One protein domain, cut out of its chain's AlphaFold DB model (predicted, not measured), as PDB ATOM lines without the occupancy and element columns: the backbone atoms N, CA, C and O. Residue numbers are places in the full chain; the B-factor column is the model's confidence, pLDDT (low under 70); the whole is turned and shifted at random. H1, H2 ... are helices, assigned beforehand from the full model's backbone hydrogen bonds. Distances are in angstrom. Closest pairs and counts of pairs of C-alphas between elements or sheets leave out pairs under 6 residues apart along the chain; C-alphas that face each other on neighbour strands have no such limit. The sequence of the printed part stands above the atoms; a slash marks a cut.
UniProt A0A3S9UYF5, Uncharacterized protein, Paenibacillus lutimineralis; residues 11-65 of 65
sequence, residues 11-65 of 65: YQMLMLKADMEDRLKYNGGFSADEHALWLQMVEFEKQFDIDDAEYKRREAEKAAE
ATOM      1  N   TYR A  11     -31.761  31.518 -94.072       77.88
ATOM      2  CA  TYR A  11     -32.794  31.451 -93.038       77.88
ATOM      3  C   TYR A  11     -32.430  30.513 -91.874       77.88
ATOM      4  O   TYR A  11     -32.619  30.857 -90.710       77.88
ATOM      5  N   GLN A  12     -31.872  29.335 -92.170       79.75
ATOM      6  CA  GLN A  12     -31.402  28.404 -91.141       79.75
ATOM      7  C   GLN A  12     -30.227  28.983 -90.344       79.75
ATOM      8  O   GLN A  12     -30.157  28.763 -89.138       79.75
ATOM      9  N   MET A  13     -29.343  29.752 -90.987       78.31
ATOM     10  CA  MET A  13     -28.236  30.427 -90.297       78.31
ATOM     11  C   MET A  13     -28.739  31.521 -89.353       78.31
ATOM     12  O   MET A  13     -28.267  31.600 -88.225       78.31
ATOM     13  N   LEU A  14     -29.741  32.306 -89.760       78.56
ATOM     14  CA  LEU A  14     -30.370  33.309 -88.891       78.56
ATOM     15  C   LEU A  14     -31.054  32.672 -87.674       78.56
ATOM     16  O   LEU A  14     -30.887  33.144 -86.551       78.56
ATOM     17  N   MET A  15     -31.779  31.569 -87.882       84.50
ATOM     18  CA  MET A  15     -32.408  30.807 -86.796       84.50
ATOM     19  C   MET A  15     -31.366  30.254 -85.815       84.50
ATOM     20  O   MET A  15     -31.536  30.370 -84.604       84.50
ATOM     21  N   LEU A  16     -30.269  29.688 -86.333       84.44
ATOM     22  CA  LEU A  16     -29.173  29.174 -85.512       84.44
ATOM     23  C   LEU A  16     -28.473  30.295 -84.735       84.44
ATOM     24  O   LEU A  16     -28.157  30.120 -83.561       84.44
ATOM     25  N   LYS A  17     -28.266  31.458 -85.360       83.88
ATOM     26  CA  LYS A  17     -27.688  32.631 -84.702       83.88
ATOM     27  C   LYS A  17     -28.537  33.065 -83.507       83.88
ATOM     28  O   LYS A  17     -27.987  33.247 -82.425       83.88
ATOM     29  N   ALA A  18     -29.855  33.168 -83.680       85.38
ATOM     30  CA  ALA A  18     -30.772  33.543 -82.605       85.38
ATOM     31  C   ALA A  18     -30.754  32.535 -81.439       85.38
ATOM     32  O   ALA A  18     -30.724  32.940 -80.277       85.38
ATOM     33  N   ASP A  19     -30.710  31.232 -81.736       87.19
ATOM     34  CA  ASP A  19     -30.569  30.181 -80.716       87.19
ATOM     35  C   ASP A  19     -29.237  30.299 -79.955       87.19
ATOM     36  O   ASP A  19     -29.192  30.236 -78.726       87.19
ATOM     37  N   MET A  20     -28.140  30.552 -80.672       86.19
ATOM     38  CA  MET A  20     -26.817  30.728 -80.070       86.19
ATOM     39  C   MET A  20     -26.723  31.999 -79.213       86.19
ATOM     40  O   MET A  20     -26.112  31.955 -78.143       86.19
ATOM     41  N   GLU A  21     -27.350  33.105 -79.623       86.88
ATOM     42  CA  GLU A  21     -27.473  34.325 -78.812       86.88
ATOM     43  C   GLU A  21     -28.271  34.089 -77.531       86.88
ATOM     44  O   GLU A  21     -27.910  34.604 -76.471       86.88
ATOM     45  N   ASP A  22     -29.346  33.304 -77.600       86.19
ATOM     46  CA  ASP A  22     -30.136  32.990 -76.415       86.19
ATOM     47  C   ASP A  22     -29.351  32.098 -75.449       86.19
ATOM     48  O   ASP A  22     -29.276  32.383 -74.253       86.19
ATOM     49  N   ARG A  23     -28.638  31.096 -75.976       82.94
ATOM     50  CA  ARG A  23     -27.747  30.244 -75.179       82.94
ATOM     51  C   ARG A  23     -26.623  31.032 -74.507       82.94
ATOM     52  O   ARG A  23     -26.280  30.696 -73.376       82.94
ATOM     53  N   LEU A  24     -26.086  32.090 -75.125       82.00
ATOM     54  CA  LEU A  24     -25.084  32.969 -74.497       82.00
ATOM     55  C   LEU A  24     -25.599  33.707 -73.256       82.00
ATOM     56  O   LEU A  24     -24.803  34.072 -72.394       82.00
ATOM     57  N   LYS A  25     -26.909  33.946 -73.139       78.88
ATOM     58  CA  LYS A  25     -27.471  34.601 -71.945       78.88
ATOM     59  C   LYS A  25     -27.383  33.703 -70.714       78.88
ATOM     60  O   LYS A  25     -27.311  34.204 -69.595       78.88
ATOM     61  N   TYR A  26     -27.402  32.387 -70.928       77.25
ATOM     62  CA  TYR A  26     -27.460  31.380 -69.869       77.25
ATOM     63  C   TYR A  26     -26.138  30.626 -69.680       77.25
ATOM     64  O   TYR A  26     -25.826  30.211 -68.565       77.25
ATOM     65  N   ASN A  27     -25.336  30.487 -70.737       73.12
ATOM     66  CA  ASN A  27     -24.007  29.889 -70.695       73.12
ATOM     67  C   ASN A  27     -22.945  30.989 -70.748       73.12
ATOM     68  O   ASN A  27     -22.996  31.857 -71.610       73.12
ATOM     69  N   GLY A  28     -21.940  30.924 -69.868       79.44
ATOM     70  CA  GLY A  28     -20.861  31.919 -69.747       79.44
ATOM     71  C   GLY A  28     -19.892  32.025 -70.939       79.44
ATOM     72  O   GLY A  28     -18.750  32.432 -70.746       79.44
ATOM     73  N   GLY A  29     -20.311  31.629 -72.142       82.00
ATOM     74  CA  GLY A  29     -19.548  31.713 -73.382       82.00
ATOM     75  C   GLY A  29     -19.825  30.559 -74.346       82.00
ATOM     76  O   GLY A  29     -20.568  29.624 -74.043       82.00
ATOM     77  N   PHE A  30     -19.185  30.628 -75.511       83.06
ATOM     78  CA  PHE A  30     -19.160  29.557 -76.505       83.06
ATOM     79  C   PHE A  30     -17.977  28.614 -76.282       83.06
ATOM     80  O   PHE A  30     -16.891  29.041 -75.882       83.06
ATOM     81  N   SER A  31     -18.151  27.337 -76.621       84.81
ATOM     82  CA  SER A  31     -17.014  26.452 -76.886       84.81
ATOM     83  C   SER A  31     -16.231  26.917 -78.125       84.81
ATOM     84  O   SER A  31     -16.718  27.713 -78.927       84.81
ATOM     85  N   ALA A  32     -15.007  26.416 -78.315       81.88
ATOM     86  CA  ALA A  32     -14.174  26.804 -79.459       81.88
ATOM     87  C   ALA A  32     -14.845  26.514 -80.819       81.88
ATOM     88  O   ALA A  32     -14.736  27.319 -81.745       81.88
ATOM     89  N   ASP A  33     -15.577  25.400 -80.920       82.00
ATOM     90  CA  ASP A  33     -16.304  25.019 -82.136       82.00
ATOM     91  C   ASP A  33     -17.538  25.905 -82.362       82.00
ATOM     92  O   ASP A  33     -17.783  26.360 -83.480       82.00
ATOM     93  N   GLU A  34     -18.282  26.219 -81.298       81.50
ATOM     94  CA  GLU A  34     -19.409  27.158 -81.357       81.50
ATOM     95  C   GLU A  34     -18.939  28.568 -81.731       81.50
ATOM     96  O   GLU A  34     -19.574  29.236 -82.539       81.50
ATOM     97  N   HIS A  35     -17.785  29.009 -81.229       83.81
ATOM     98  CA  HIS A  35     -17.223  30.304 -81.599       83.81
ATOM     99  C   HIS A  35     -16.815  30.356 -83.082       83.81
ATOM    100  O   HIS A  35     -17.020  31.372 -83.743       83.81
ATOM    101  N   ALA A  36     -16.286  29.263 -83.640       84.06
ATOM    102  CA  ALA A  36     -15.981  29.188 -85.069       84.06
ATOM    103  C   ALA A  36     -17.251  29.274 -85.936       84.06
ATOM    104  O   ALA A  36     -17.265  29.998 -86.932       84.06
ATOM    105  N   LEU A  37     -18.327  28.591 -85.530       81.25
ATOM    106  CA  LEU A  37     -19.635  28.692 -86.186       81.25
ATOM    107  C   LEU A  37     -20.219  30.104 -86.070       81.25
ATOM    108  O   LEU A  37     -20.726  30.644 -87.049       81.25
ATOM    109  N   TRP A  38     -20.088  30.730 -84.900       84.31
ATOM    110  CA  TRP A  38     -20.509  32.108 -84.668       84.31
ATOM    111  C   TRP A  38     -19.834  33.092 -85.624       84.31
ATOM    112  O   TRP A  38     -20.512  33.885 -86.273       84.31
ATOM    113  N   LEU A  39     -18.509  33.008 -85.766       84.19
ATOM    114  CA  LEU A  39     -17.759  33.869 -86.682       84.19
ATOM    115  C   LEU A  39     -18.214  33.698 -88.134       84.19
ATOM    116  O   LEU A  39     -18.390  34.695 -88.831       84.19
ATOM    117  N   GLN A  40     -18.466  32.460 -88.568       80.38
ATOM    118  CA  GLN A  40     -19.005  32.197 -89.903       80.38
ATOM    119  C   GLN A  40     -20.387  32.832 -90.083       80.38
ATOM    120  O   GLN A  40     -20.628  33.482 -91.095       80.38
ATOM    121  N   MET A  41     -21.290  32.704 -89.107       81.38
ATOM    122  CA  MET A  41     -22.622  33.317 -89.192       81.38
ATOM    123  C   MET A  41     -22.563  34.846 -89.268       81.38
ATOM    124  O   MET A  41     -23.296  35.435 -90.057       81.38
ATOM    125  N   VAL A  42     -21.677  35.488 -88.500       83.12
ATOM    126  CA  VAL A  42     -21.484  36.950 -88.546       83.12
ATOM    127  C   VAL A  42     -20.963  37.403 -89.911       83.12
ATOM    128  O   VAL A  42     -21.357  38.456 -90.411       83.12
ATOM    129  N   GLU A  43     -20.070  36.630 -90.528       82.62
ATOM    130  CA  GLU A  43     -19.577  36.918 -91.876       82.62
ATOM    131  C   GLU A  43     -20.688  36.775 -92.926       82.62
ATOM    132  O   GLU A  43     -20.854  37.654 -93.773       82.62
ATOM    133  N   PHE A  44     -21.509  35.727 -92.817       78.12
ATOM    134  CA  PHE A  44     -22.666  35.524 -93.689       78.12
ATOM    135  C   PHE A  44     -23.722  36.623 -93.559       78.12
ATOM    136  O   PHE A  44     -24.255  37.067 -94.570       78.12
ATOM    137  N   GLU A  45     -24.015  37.080 -92.341       80.00
ATOM    138  CA  GLU A  45     -24.965  38.171 -92.101       80.00
ATOM    139  C   GLU A  45     -24.506  39.470 -92.772       80.00
ATOM    140  O   GLU A  45     -25.278  40.103 -93.485       80.00
ATOM    141  N   LYS A  46     -23.217  39.814 -92.649       81.94
ATOM    142  CA  LYS A  46     -22.656  40.986 -93.338       81.94
ATOM    143  C   LYS A  46     -22.773  40.882 -94.852       81.94
ATOM    144  O   LYS A  46     -23.074  41.878 -95.504       81.94
ATOM    145  N   GLN A  47     -22.515  39.701 -95.414       79.31
ATOM    146  CA  GLN A  47     -22.665  39.492 -96.851       79.31
ATOM    147  C   GLN A  47     -24.131  39.638 -97.277       79.31
ATOM    148  O   GLN A  47     -24.413  40.287 -98.278       79.31
ATOM    149  N   PHE A  48     -25.061  39.102 -96.486       80.94
ATOM    150  CA  PHE A  48     -26.491  39.229 -96.744       80.94
ATOM    151  C   PHE A  48     -26.962  40.691 -96.719       80.94
ATOM    152  O   PHE A  48     -27.705  41.101 -97.607       80.94
ATOM    153  N   ASP A  49     -26.494  41.494 -95.761       81.56
ATOM    154  CA  ASP A  49     -26.834  42.921 -95.679       81.56
ATOM    155  C   ASP A  49     -26.328  43.716 -96.894       81.56
ATOM    156  O   ASP A  49     -27.013  44.615 -97.391       81.56
ATOM    157  N   ILE A  50     -25.133  43.381 -97.395       83.94
ATOM    158  CA  ILE A  50     -24.580  43.974 -98.621       83.94
ATOM    159  C   ILE A  50     -25.458  43.609 -99.823       83.94
ATOM    160  O   ILE A  50     -25.844  44.494-100.592       83.94
ATOM    161  N   ASP A  51     -25.811  42.330 -99.957       81.88
ATOM    162  CA  ASP A  51     -26.618  41.826-101.068       81.88
ATOM    163  C   ASP A  51     -28.040  42.431-101.054       81.88
ATOM    164  O   ASP A  51     -28.556  42.835-102.101       81.88
ATOM    165  N   ASP A  52     -28.662  42.563 -99.875       82.25
ATOM    166  CA  ASP A  52     -29.979  43.195 -99.694       82.25
ATOM    167  C   ASP A  52     -29.947  44.695-100.030       82.25
ATOM    168  O   ASP A  52     -30.836  45.212-100.718       82.25
ATOM    169  N   ALA A  53     -28.892  45.405 -99.619       79.69
ATOM    170  CA  ALA A  53     -28.704  46.807 -99.978       79.69
ATOM    171  C   ALA A  53     -28.541  46.990-101.497       79.69
ATOM    172  O   ALA A  53     -29.126  47.906-102.085       79.69
ATOM    173  N   GLU A  54     -27.781  46.113-102.155       84.94
ATOM    174  CA  GLU A  54     -27.599  46.136-103.608       84.94
ATOM    175  C   GLU A  54     -28.895  45.792-104.357       84.94
ATOM    176  O   GLU A  54     -29.193  46.377-105.402       84.94
ATOM    177  N   TYR A  55     -29.690  44.862-103.826       84.25
ATOM    178  CA  TYR A  55     -31.010  44.539-104.360       84.25
ATOM    179  C   TYR A  55     -31.957  45.746-104.286       84.25
ATOM    180  O   TYR A  55     -32.533  46.143-105.300       84.25
ATOM    181  N   LYS A  56     -32.056  46.398-103.121       86.31
ATOM    182  CA  LYS A  56     -32.897  47.592-102.926       86.31
ATOM    183  C   LYS A  56     -32.506  48.747-103.843       86.31
ATOM    184  O   LYS A  56     -33.389  49.423-104.366       86.31
ATOM    185  N   ARG A  57     -31.205  48.968-104.070       84.06
ATOM    186  CA  ARG A  57     -30.726  49.987-105.023       84.06
ATOM    187  C   ARG A  57     -31.203  49.698-106.444       84.06
ATOM    188  O   ARG A  57     -31.740  50.594-107.083       84.06
ATOM    189  N   ARG A  58     -31.067  48.451-106.901       86.19
ATOM    190  CA  ARG A  58     -31.510  48.035-108.241       86.19
ATOM    191  C   ARG A  58     -33.018  48.181-108.432       86.19
ATOM    192  O   ARG A  58     -33.456  48.631-109.483       86.19
ATOM    193  N   GLU A  59     -33.815  47.818-107.431       87.62
ATOM    194  CA  GLU A  59     -35.274  47.977-107.504       87.62
ATOM    195  C   GLU A  59     -35.696  49.453-107.474       87.62
ATOM    196  O   GLU A  59     -36.615  49.838-108.194       87.62
ATOM    197  N   ALA A  60     -35.003  50.300-106.707       80.88
ATOM    198  CA  ALA A  60     -35.246  51.741-106.702       80.88
ATOM    199  C   ALA A  60     -34.900  52.404-108.048       80.88
ATOM    200  O   ALA A  60     -35.633  53.282-108.493       80.88
ATOM    201  N   GLU A  61     -33.820  51.973-108.706       85.75
ATOM    202  CA  GLU A  61     -33.436  52.449-110.041       85.75
ATOM    203  C   GLU A  61     -34.468  52.052-111.104       85.75
ATOM    204  O   GLU A  61     -34.877  52.901-111.889       85.75
ATOM    205  N   LYS A  62     -34.973  50.810-111.076       82.00
ATOM    206  CA  LYS A  62     -36.056  50.369-111.976       82.00
ATOM    207  C   LYS A  62     -37.384  51.081-111.732       82.00
ATOM    208  O   LYS A  62     -38.160  51.240-112.660       82.00
ATOM    209  N   ALA A  63     -37.686  51.451-110.489       73.19
ATOM    210  CA  ALA A  63     -38.920  52.167-110.161       73.19
ATOM    211  C   ALA A  63     -38.882  53.651-110.577       73.19
ATOM    212  O   ALA A  63     -39.922  54.309-110.565       73.19
ATOM    213  N   ALA A  64     -37.695  54.181-110.888       70.75
ATOM    214  CA  ALA A  64     -37.480  55.557-111.327       70.75
ATOM    215  C   ALA A  64     -37.403  55.711-112.861       70.75
ATOM    216  O   ALA A  64     -37.317  56.846-113.338       70.75
ATOM    217  N   GLU A  65     -37.422  54.599-113.602       66.19
ATOM    218  CA  GLU A  65     -37.487  54.518-115.071       66.19
ATOM    219  C   GLU A  65     -38.940  54.366-115.553       66.19
ATOM    220  O   GLU A  65     -39.300  55.052-116.538       66.19
TER     221      GLU A  65
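What this domain is: This is residues 11 to 65 of the 65 residues of an uncharacterized protein of Paenibacillus lutimineralis (UniProt A0A3S9UYF5). One long helix, H2, makes the length of a rod, and a shorter helix, H1, crosses its earlier part at a slant. Residues 46 to 65, of which 46 to 63 belong to H2, stick out past the contact, and so do residues 22 to 28 near the link. The printed part has 55 residues with two named helices, H1 then H2, and no named strand; the class is all helix. It is extended, with a radius of gyration of the C-alphas of 16.0 A and spans of 53 by 17 by 16 A.

How they stand to each other: H2, residues 32 to 63, touches H1, residues 11 to 26, with its residues 38 to 45 alone. H1 touches H2 with residues 13 to 20 alone. Their closest C-alphas, those of Met 41 and Met 13, are 6.4 A apart. They run opposite ways at a steep tilt of 46 degrees. Every O i to N i+4 pair is within hydrogen-bond range in H2, and 10 of 12 in H1.

Where its parts are: H2 measures 46.9 A from C-alpha 32 at (-14.174, 26.804, -79.459) to C-alpha 63 at (-38.920, 52.167, -110.161). H1 measures 23.8 A and begins at C-alpha 11 at (-32.794, 31.451, -93.038).

The domain as a whole: The C-alphas farthest apart, of Gly 28 and Glu 65, are 53.3 A apart. The printed part has no cut, and the link from H1 to H2 is tight. Only residue 65 has a pLDDT under 70.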